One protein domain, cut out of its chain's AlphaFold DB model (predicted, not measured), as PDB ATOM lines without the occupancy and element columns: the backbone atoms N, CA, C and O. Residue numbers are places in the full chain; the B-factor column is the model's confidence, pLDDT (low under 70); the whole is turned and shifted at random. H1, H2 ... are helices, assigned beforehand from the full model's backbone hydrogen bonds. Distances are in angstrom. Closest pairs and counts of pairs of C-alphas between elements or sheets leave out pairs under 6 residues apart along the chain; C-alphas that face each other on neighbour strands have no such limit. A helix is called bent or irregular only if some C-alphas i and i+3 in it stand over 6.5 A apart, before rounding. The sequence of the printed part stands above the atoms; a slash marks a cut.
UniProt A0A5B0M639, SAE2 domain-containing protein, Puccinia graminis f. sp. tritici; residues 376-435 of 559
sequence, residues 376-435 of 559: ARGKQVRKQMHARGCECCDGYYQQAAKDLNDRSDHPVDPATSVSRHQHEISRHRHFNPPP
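This is residues 376 to 435 of the 559 residues of the protein "SAE2 domain-containing protein" of Puccinia graminis f. sp. tritici (UniProt A0A5B0M639). Two helices, H2 and H3, make a V that closes where the later part of H2 meets the early part of H3, while the short helix H1 lies toward the far end of the domain, past the open side of the V. On that open side, residues 386 to 387 of the H1 to H2 link pair with residues 429 to 430 of the tail; at the closed end the loop residues 406 to 411 stick out. The printed part has 60 residues with three named helices, H1, H2 and H3 in that order, and no named strand; the class is all helix. It is only just loose, close to compact, with a radius of gyration of the C-alphas of 12.7 A, and elongated, spanning 39 by 23 by 15 A.

H1, residues 379 to 384, touches no helix. H1 is apart from H2, residues 391 to 405. H1 is also apart from H3, residues 414 to 425, but only just, with the closest approach at 8.0 A. H2 and H3 touch, and their closest C-alphas, those of Ala 401 and Val 418, are 5.3 A apart. They run opposite ways at a steep tilt of 64 degrees. The short pairing of residues 386 to 387 with 429 to 430 is antiparallel. In H1 and H3 every O i to N i+4 pair is within hydrogen-bond range; in H2, 9 of 11 are.

H1 begins at C-alpha 379, (215.467, 202.138, 187.444). H2 is 21.6 A long and irregular: C-alphas 392 and 395 are 7.5 A apart. H3 is 16.3 A long and ends at C-alpha 425, (204.495, 204.913, 181.367).

The C-alphas farthest apart, those of Arg 377 and Asp 409, are 39.3 A apart. The printed part has no cut, both links are short, and no printed residue is under 70 in pLDDT.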
ATOM      1  N   ALA A 376     213.746 205.002 196.252       82.12
ATOM      2  CA  ALA A 376     214.155 204.106 195.172       82.12
ATOM      3  C   ALA A 376     215.018 204.836 194.126       82.12
ATOM      4  O   ALA A 376     214.516 205.565 193.266       82.12
ATOM      5  N   ARG A 377     216.342 204.631 194.172       82.81
ATOM      6  CA  ARG A 377     217.286 205.238 193.212       82.81
ATOM      7  C   ARG A 377     217.456 204.404 191.937       82.81
ATOM      8  O   ARG A 377     217.821 204.947 190.895       82.81
ATOM      9  N   GLY A 378     217.146 203.107 191.983       86.56
ATOM     10  CA  GLY A 378     217.280 202.186 190.851       86.56
ATOM     11  C   GLY A 378     216.155 202.311 189.817       86.56
ATOM     12  O   GLY A 378     214.987 202.468 190.164       86.56
ATOM     13  N   LYS A 379     216.481 202.204 188.519       87.81
ATOM     14  CA  LYS A 379     215.467 202.138 187.444       87.81
ATOM     15  C   LYS A 379     214.581 200.895 187.588       87.81
ATOM     16  O   LYS A 379     213.374 201.018 187.437       87.81
ATOM     17  N   GLN A 380     215.171 199.740 187.908       86.94
ATOM     18  CA  GLN A 380     214.428 198.484 188.083       86.94
ATOM     19  C   GLN A 380     213.522 198.524 189.317       86.94
ATOM     20  O   GLN A 380     212.337 198.246 189.204       86.94
ATOM     21  N   VAL A 381     214.041 199.000 190.454       84.69
ATOM     22  CA  VAL A 381     213.249 199.196 191.680       84.69
ATOM     23  C   VAL A 381     212.065 200.130 191.417       84.69
ATOM     24  O   VAL A 381     210.935 199.813 191.762       84.69
ATOM     25  N   ARG A 382     212.285 201.245 190.705       84.88
ATOM     26  CA  ARG A 382     211.187 202.138 190.318       84.88
ATOM     27  C   ARG A 382     210.174 201.464 189.400       84.88
ATOM     28  O   ARG A 382     208.999 201.735 189.563       84.88
ATOM     29  N   LYS A 383     210.576 200.586 188.474       86.06
ATOM     30  CA  LYS A 383     209.618 199.842 187.633       86.06
ATOM     31  C   LYS A 383     208.696 198.931 188.448       86.06
ATOM     32  O   LYS A 383     207.553 198.772 188.055       86.06
ATOM     33  N   GLN A 384     209.175 198.375 189.559       84.25
ATOM     34  CA  GLN A 384     208.369 197.528 190.446       84.25
ATOM     35  C   GLN A 384     207.383 198.335 191.307       84.25
ATOM     36  O   GLN A 384     206.403 197.787 191.797       84.25
ATOM     37  N   MET A 385     207.613 199.640 191.488       85.56
ATOM     38  CA  MET A 385     206.707 200.497 192.252       85.56
ATOM     39  C   MET A 385     205.396 200.727 191.494       85.56
ATOM     40  O   MET A 385     205.394 200.979 190.280       85.56
ATOM     41  N   HIS A 386     204.285 200.720 192.231       84.50
ATOM     42  CA  HIS A 386     202.971 201.002 191.675       84.50
ATOM     43  C   HIS A 386     202.924 202.424 191.121       84.50
ATOM     44  O   HIS A 386     203.198 203.413 191.810       84.50
ATOM     45  N   ALA A 387     202.576 202.521 189.845       88.38
ATOM     46  CA  ALA A 387     202.216 203.781 189.239       88.38
ATOM     47  C   ALA A 387     200.900 204.278 189.829       88.38
ATOM     48  O   ALA A 387     199.903 203.557 189.802       88.38
ATOM     49  N   ARG A 388     200.875 205.521 190.307       83.50
ATOM     50  CA  ARG A 388     199.641 206.180 190.745       83.50
ATOM     51  C   ARG A 388     199.286 207.293 189.763       83.50
ATOM     52  O   ARG A 388     200.179 207.981 189.262       83.50
ATOM     53  N   GLY A 389     197.994 207.471 189.510       84.50
ATOM     54  CA  GLY A 389     197.480 208.661 188.854       84.50
ATOM     55  C   GLY A 389     197.760 209.845 189.769       84.50
ATOM     56  O   GLY A 389     197.342 209.839 190.927       84.50
ATOM     57  N   CYS A 390     198.536 210.817 189.295       84.62
ATOM     58  CA  CYS A 390     198.476 212.153 189.873       84.62
ATOM     59  C   CYS A 390     197.388 212.921 189.131       84.62
ATOM     60  O   CYS A 390     197.217 212.723 187.928       84.62
ATOM     61  N   GLU A 391     196.748 213.866 189.810       83.06
ATOM     62  CA  GLU A 391     195.840 214.838 189.185       83.06
ATOM     63  C   GLU A 391     196.506 215.533 187.983       83.06
ATOM     64  O   GLU A 391     195.873 215.811 186.972       83.06
ATOM     65  N   CYS A 392     197.831 215.710 188.043       79.81
ATOM     66  CA  CYS A 392     198.638 216.287 186.975       79.81
ATOM     67  C   CYS A 392     198.732 215.460 185.679       79.81
ATOM     68  O   CYS A 392     199.059 216.009 184.628       79.81
ATOM     69  N   CYS A 393     198.494 214.152 185.741       84.88
ATOM     70  CA  CYS A 393     198.625 213.226 184.615       84.88
ATOM     71  C   CYS A 393     197.319 212.493 184.308       84.88
ATOM     72  O   CYS A 393     197.282 211.739 183.342       84.88
ATOM     73  N   ASP A 394     196.267 212.706 185.097       86.50
ATOM     74  CA  ASP A 394     194.995 212.003 184.946       86.50
ATOM     75  C   ASP A 394     194.396 212.221 183.548       86.50
ATOM     76  O   ASP A 394     194.137 211.265 182.823       86.50
ATOM     77  N   GLY A 395     194.349 213.476 183.082       88.00
ATOM     78  CA  GLY A 395     193.898 213.793 181.722       88.00
ATOM     79  C   GLY A 395     194.747 213.148 180.618       88.00
ATOM     80  O   GLY A 395     194.221 212.759 179.579       88.00
ATOM     81  N   TYR A 396     196.052 212.964 180.851       91.81
ATOM     82  CA  TYR A 396     196.922 212.268 179.904       91.81
ATOM     83  C   TYR A 396     196.626 210.763 179.862       91.81
ATOM     84  O   TYR A 396     196.551 210.194 178.776       91.81
ATOM     85  N   TYR A 397     196.415 210.117 181.015       89.19
ATOM     86  CA  TYR A 397     196.067 208.692 181.057       89.19
ATOM     87  C   TYR A 397     194.682 208.418 180.474       89.19
ATOM     88  O   TYR A 397     194.520 207.437 179.756       89.19
ATOM     89  N   GLN A 398     193.710 209.299 180.721       86.06
ATOM     90  CA  GLN A 398     192.380 209.202 180.119       86.06
ATOM     91  C   GLN A 398     192.436 209.345 178.595       86.06
ATOM     92  O   GLN A 398     191.791 208.574 177.888       86.06
ATOM     93  N   GLN A 399     193.225 210.292 178.078       89.44
ATOM     94  CA  GLN A 399     193.398 210.436 176.633       89.44
ATOM     95  C   GLN A 399     194.115 209.223 176.032       89.44
ATOM     96  O   GLN A 399     193.640 208.661 175.053       89.44
ATOM     97  N   ALA A 400     195.202 208.763 176.656       87.19
ATOM     98  CA  ALA A 400     195.919 207.578 176.201       87.19
ATOM     99  C   ALA A 400     195.032 206.323 176.212       87.19
ATOM    100  O   ALA A 400     195.149 205.476 175.335       87.19
ATOM    101  N   ALA A 401     194.119 206.208 177.176       85.06
ATOM    102  CA  ALA A 401     193.156 205.118 177.221       85.06
ATOM    103  C   ALA A 401     192.152 205.157 176.067       85.06
ATOM    104  O   ALA A 401     191.863 204.111 175.495       85.06
ATOM    105  N   LYS A 402     191.658 206.345 175.694       87.12
ATOM    106  CA  LYS A 402     190.812 206.511 174.501       87.12
ATOM    107  C   LYS A 402     191.563 206.067 173.245       87.12
ATOM    108  O   LYS A 402     191.086 205.193 172.533       87.12
ATOM    109  N   ASP A 403     192.788 206.563 173.065       87.81
ATOM    110  CA  ASP A 403     193.624 206.243 171.903       87.81
ATOM    111  C   ASP A 403     193.980 204.739 171.814       87.81
ATOM    112  O   ASP A 403     194.203 204.210 170.721       87.81
ATOM    113  N   LEU A 404     194.069 204.043 172.958       84.06
ATOM    114  CA  LEU A 404     194.314 202.597 173.021       84.06
ATOM    115  C   LEU A 404     193.057 201.774 172.715       84.06
ATOM    116  O   LEU A 404     193.167 200.757 172.032       84.06
ATOM    117  N   ASN A 405     191.888 202.209 173.191       81.50
ATOM    118  CA  ASN A 405     190.623 201.512 172.958       81.50
ATOM    119  C   ASN A 405     190.191 201.585 171.484       81.50
ATOM    120  O   ASN A 405     189.647 200.613 170.970       81.50
ATOM    121  N   ASP A 406     190.503 202.678 170.780       78.50
ATOM    122  CA  ASP A 406     190.163 202.854 169.358       78.50
ATOM    123  C   ASP A 406     190.885 201.868 168.420       78.50
ATOM    124  O   ASP A 406     190.516 201.727 167.255       78.50
ATOM    125  N   ARG A 407     191.939 201.191 168.895       76.75
ATOM    126  CA  ARG A 407     192.746 200.260 168.084       76.75
ATOM    127  C   ARG A 407     192.499 198.794 168.398       76.75
ATOM    128  O   ARG A 407     192.981 197.941 167.657       76.75
ATOM    129  N   SER A 408     191.839 198.487 169.509       75.50
ATOM    130  CA  SER A 408     191.576 197.108 169.893       75.50
ATOM    131  C   SER A 408     190.205 196.685 169.382       75.50
ATOM    132  O   SER A 408     189.192 197.068 169.957       75.50
ATOM    133  N   ASP A 409     190.180 195.809 168.375       82.38
ATOM    134  CA  ASP A 409     188.958 195.119 167.917       82.38
ATOM    135  C   ASP A 409     188.310 194.257 169.024       82.38
ATOM    136  O   ASP A 409     187.188 193.769 168.885       82.38
ATOM    137  N   HIS A 410     189.008 194.077 170.152       79.50
ATOM    138  CA  HIS A 410     188.490 193.433 171.347       79.50
ATOM    139  C   HIS A 410     188.130 194.464 172.424       79.50
ATOM    140  O   HIS A 410     189.015 195.205 172.860       79.50
ATOM    141  N   PRO A 411     186.875 194.475 172.917       78.06
ATOM    142  CA  PRO A 411     186.465 195.315 174.033       78.06
ATOM    143  C   PRO A 411     187.141 194.822 175.317       78.06
ATOM    144  O   PRO A 411     186.631 193.964 176.036       78.06
ATOM    145  N   VAL A 412     188.337 195.338 175.587       81.50
ATOM    146  CA  VAL A 412     188.997 195.210 176.885       81.50
ATOM    147  C   VAL A 412     188.395 196.265 177.808       81.50
ATOM    148  O   VAL A 412     188.179 197.400 177.388       81.50
ATOM    149  N   ASP A 413     188.128 195.900 179.063       86.38
ATOM    150  CA  ASP A 413     187.637 196.845 180.067       86.38
ATOM    151  C   ASP A 413     188.590 198.059 180.141       86.38
ATOM    152  O   ASP A 413     189.771 197.878 180.487       86.38
ATOM    153  N   PRO A 414     188.110 199.280 179.828       81.38
ATOM    154  CA  PRO A 414     188.941 200.477 179.782       81.38
ATOM    155  C   PRO A 414     189.678 200.716 181.102       81.38
ATOM    156  O   PRO A 414     190.801 201.213 181.094       81.38
ATOM    157  N   ALA A 415     189.115 200.317 182.248       85.19
ATOM    158  CA  ALA A 415     189.781 200.486 183.537       85.19
ATOM    159  C   ALA A 415     191.093 199.682 183.623       85.19
ATOM    160  O   ALA A 415     192.096 200.149 184.175       85.19
ATOM    161  N   THR A 416     191.116 198.482 183.041       87.19
ATOM    162  CA  THR A 416     192.298 197.612 183.052       87.19
ATOM    163  C   THR A 416     193.369 198.082 182.071       87.19
ATOM    164  O   THR A 416     194.556 198.042 182.408       87.19
ATOM    165  N   SER A 417     192.969 198.586 180.896       85.81
ATOM    166  CA  SER A 417     193.894 199.132 179.898       85.81
ATOM    167  C   SER A 417     194.553 200.416 180.407       85.81
ATOM    168  O   SER A 417     195.782 200.522 180.353       85.81
ATOM    169  N   VAL A 418     193.778 201.322 181.024       86.56
ATOM    170  CA  VAL A 418     194.293 202.527 181.699       86.56
ATOM    171  C   VAL A 418     195.297 202.136 182.777       86.56
ATOM    172  O   VAL A 418     196.402 202.670 182.804       86.56
ATOM    173  N   SER A 419     194.943 201.193 183.655       88.31
ATOM    174  CA  SER A 419     195.789 200.798 184.786       88.31
ATOM    175  C   SER A 419     197.111 200.169 184.331       88.31
ATOM    176  O   SER A 419     198.184 200.532 184.829       88.31
ATOM    177  N   ARG A 420     197.067 199.277 183.330       86.94
ATOM    178  CA  ARG A 420     198.272 198.687 182.730       86.94
ATOM    179  C   ARG A 420     199.141 199.763 182.088       86.94
ATOM    180  O   ARG A 420     200.329 199.842 182.394       86.94
ATOM    181  N   HIS A 421     198.542 200.626 181.269       88.12
ATOM    182  CA  HIS A 421     199.270 201.694 180.599       88.12
ATOM    183  C   HIS A 421     199.901 202.650 181.615       88.12
ATOM    184  O   HIS A 421     201.103 202.899 181.582       88.12
ATOM    185  N   GLN A 422     199.137 203.090 182.615       90.75
ATOM    186  CA  GLN A 422     199.631 203.875 183.741       90.75
ATOM    187  C   GLN A 422     200.841 203.196 184.402       90.75
ATOM    188  O   GLN A 422     201.843 203.863 184.669       90.75
ATOM    189  N   HIS A 423     200.808 201.876 184.615       88.50
ATOM    190  CA  HIS A 423     201.941 201.130 185.164       88.50
ATOM    191  C   HIS A 423     203.162 201.058 184.242       88.50
ATOM    192  O   HIS A 423     204.283 200.944 184.731       88.50
ATOM    193  N   GLU A 424     203.000 201.170 182.931       87.81
ATOM    194  CA  GLU A 424     204.110 201.157 181.977       87.81
ATOM    195  C   GLU A 424     204.793 202.526 181.886       87.81
ATOM    196  O   GLU A 424     206.020 202.633 181.988       87.81
ATOM    197  N   ILE A 425     204.001 203.587 181.755       87.94
ATOM    198  CA  ILE A 425     204.495 204.913 181.367       87.94
ATOM    199  C   ILE A 425     204.576 205.927 182.513       87.94
ATOM    200  O   ILE A 425     205.289 206.929 182.385       87.94
ATOM    201  N   SER A 426     203.910 205.685 183.650       89.50
ATOM    202  CA  SER A 426     203.915 206.655 184.746       89.50
ATOM    203  C   SER A 426     205.312 206.865 185.314       89.50
ATOM    204  O   SER A 426     206.041 205.935 185.690       89.50
ATOM    205  N   ARG A 427     205.656 208.147 185.433       84.62
ATOM    206  CA  ARG A 427     206.824 208.628 186.175       84.62
ATOM    207  C   ARG A 427     206.538 208.781 187.669       84.62
ATOM    208  O   ARG A 427     207.480 208.838 188.457       84.62
ATOM    209  N   HIS A 428     205.263 208.829 188.052       84.44
ATOM    210  CA  HIS A 428     204.798 208.972 189.427       84.44
ATOM    211  C   HIS A 428     204.548 207.587 190.009       84.44
ATOM    212  O   HIS A 428     203.492 206.980 189.815       84.44
ATOM    213  N   ARG A 429     205.566 207.067 190.690       84.94
ATOM    214  CA  ARG A 429     205.510 205.753 191.316       84.94
ATOM    215  C   ARG A 429     205.778 205.873 192.800       84.94
ATOM    216  O   ARG A 429     206.717 206.560 193.208       84.94
ATOM    217  N   HIS A 430     204.960 205.197 193.592       80.75
ATOM    218  CA  HIS A 430     205.073 205.159 195.045       80.75
ATOM    219  C   HIS A 430     204.992 203.702 195.504       80.75
ATOM    220  O   HIS A 430     204.238 202.921 194.930       80.75
ATOM    221  N   PHE A 431     205.805 203.319 196.494       75.56
ATOM    222  CA  PHE A 431     205.705 201.985 197.096       75.56
ATOM    223  C   PHE A 431     204.380 201.846 197.830       75.56
ATOM    224  O   PHE A 431     203.632 200.906 197.601       75.56
ATOM    225  N   ASN A 432     204.077 202.857 198.637       76.12
ATOM    226  CA  ASN A 432     202.831 202.968 199.362       76.12
ATOM    227  C   ASN A 432     202.027 204.117 198.756       76.12
ATOM    228  O   ASN A 432     202.598 205.186 198.504       76.12
ATOM    229  N   PRO A 433     200.720 203.943 198.501       71.81
ATOM    230  CA  PRO A 433     199.889 205.071 198.122       71.81
ATOM    231  C   PRO A 433     200.012 206.141 199.216       71.81
ATOM    232  O   PRO A 433     199.904 205.799 200.398       71.81
ATOM    233  N   PRO A 434     200.252 207.424 198.870       71.88
ATOM    234  CA  PRO A 434     200.220 208.481 199.865       71.88
ATOM    235  C   PRO A 434     198.929 208.387 200.681       71.88
ATOM    236  O   PRO A 434     197.882 208.068 200.092       71.88
ATOM    237  N   PRO A 435     199.006 208.636 202.002       75.25
ATOM    238  CA  PRO A 435     197.836 208.578 202.856       75.25
ATOM    239  C   PRO A 435     196.769 209.484 202.256       75.25
ATOM    240  O   PRO A 435     197.062 210.606 201.836       75.25
TER     241      PRO A 435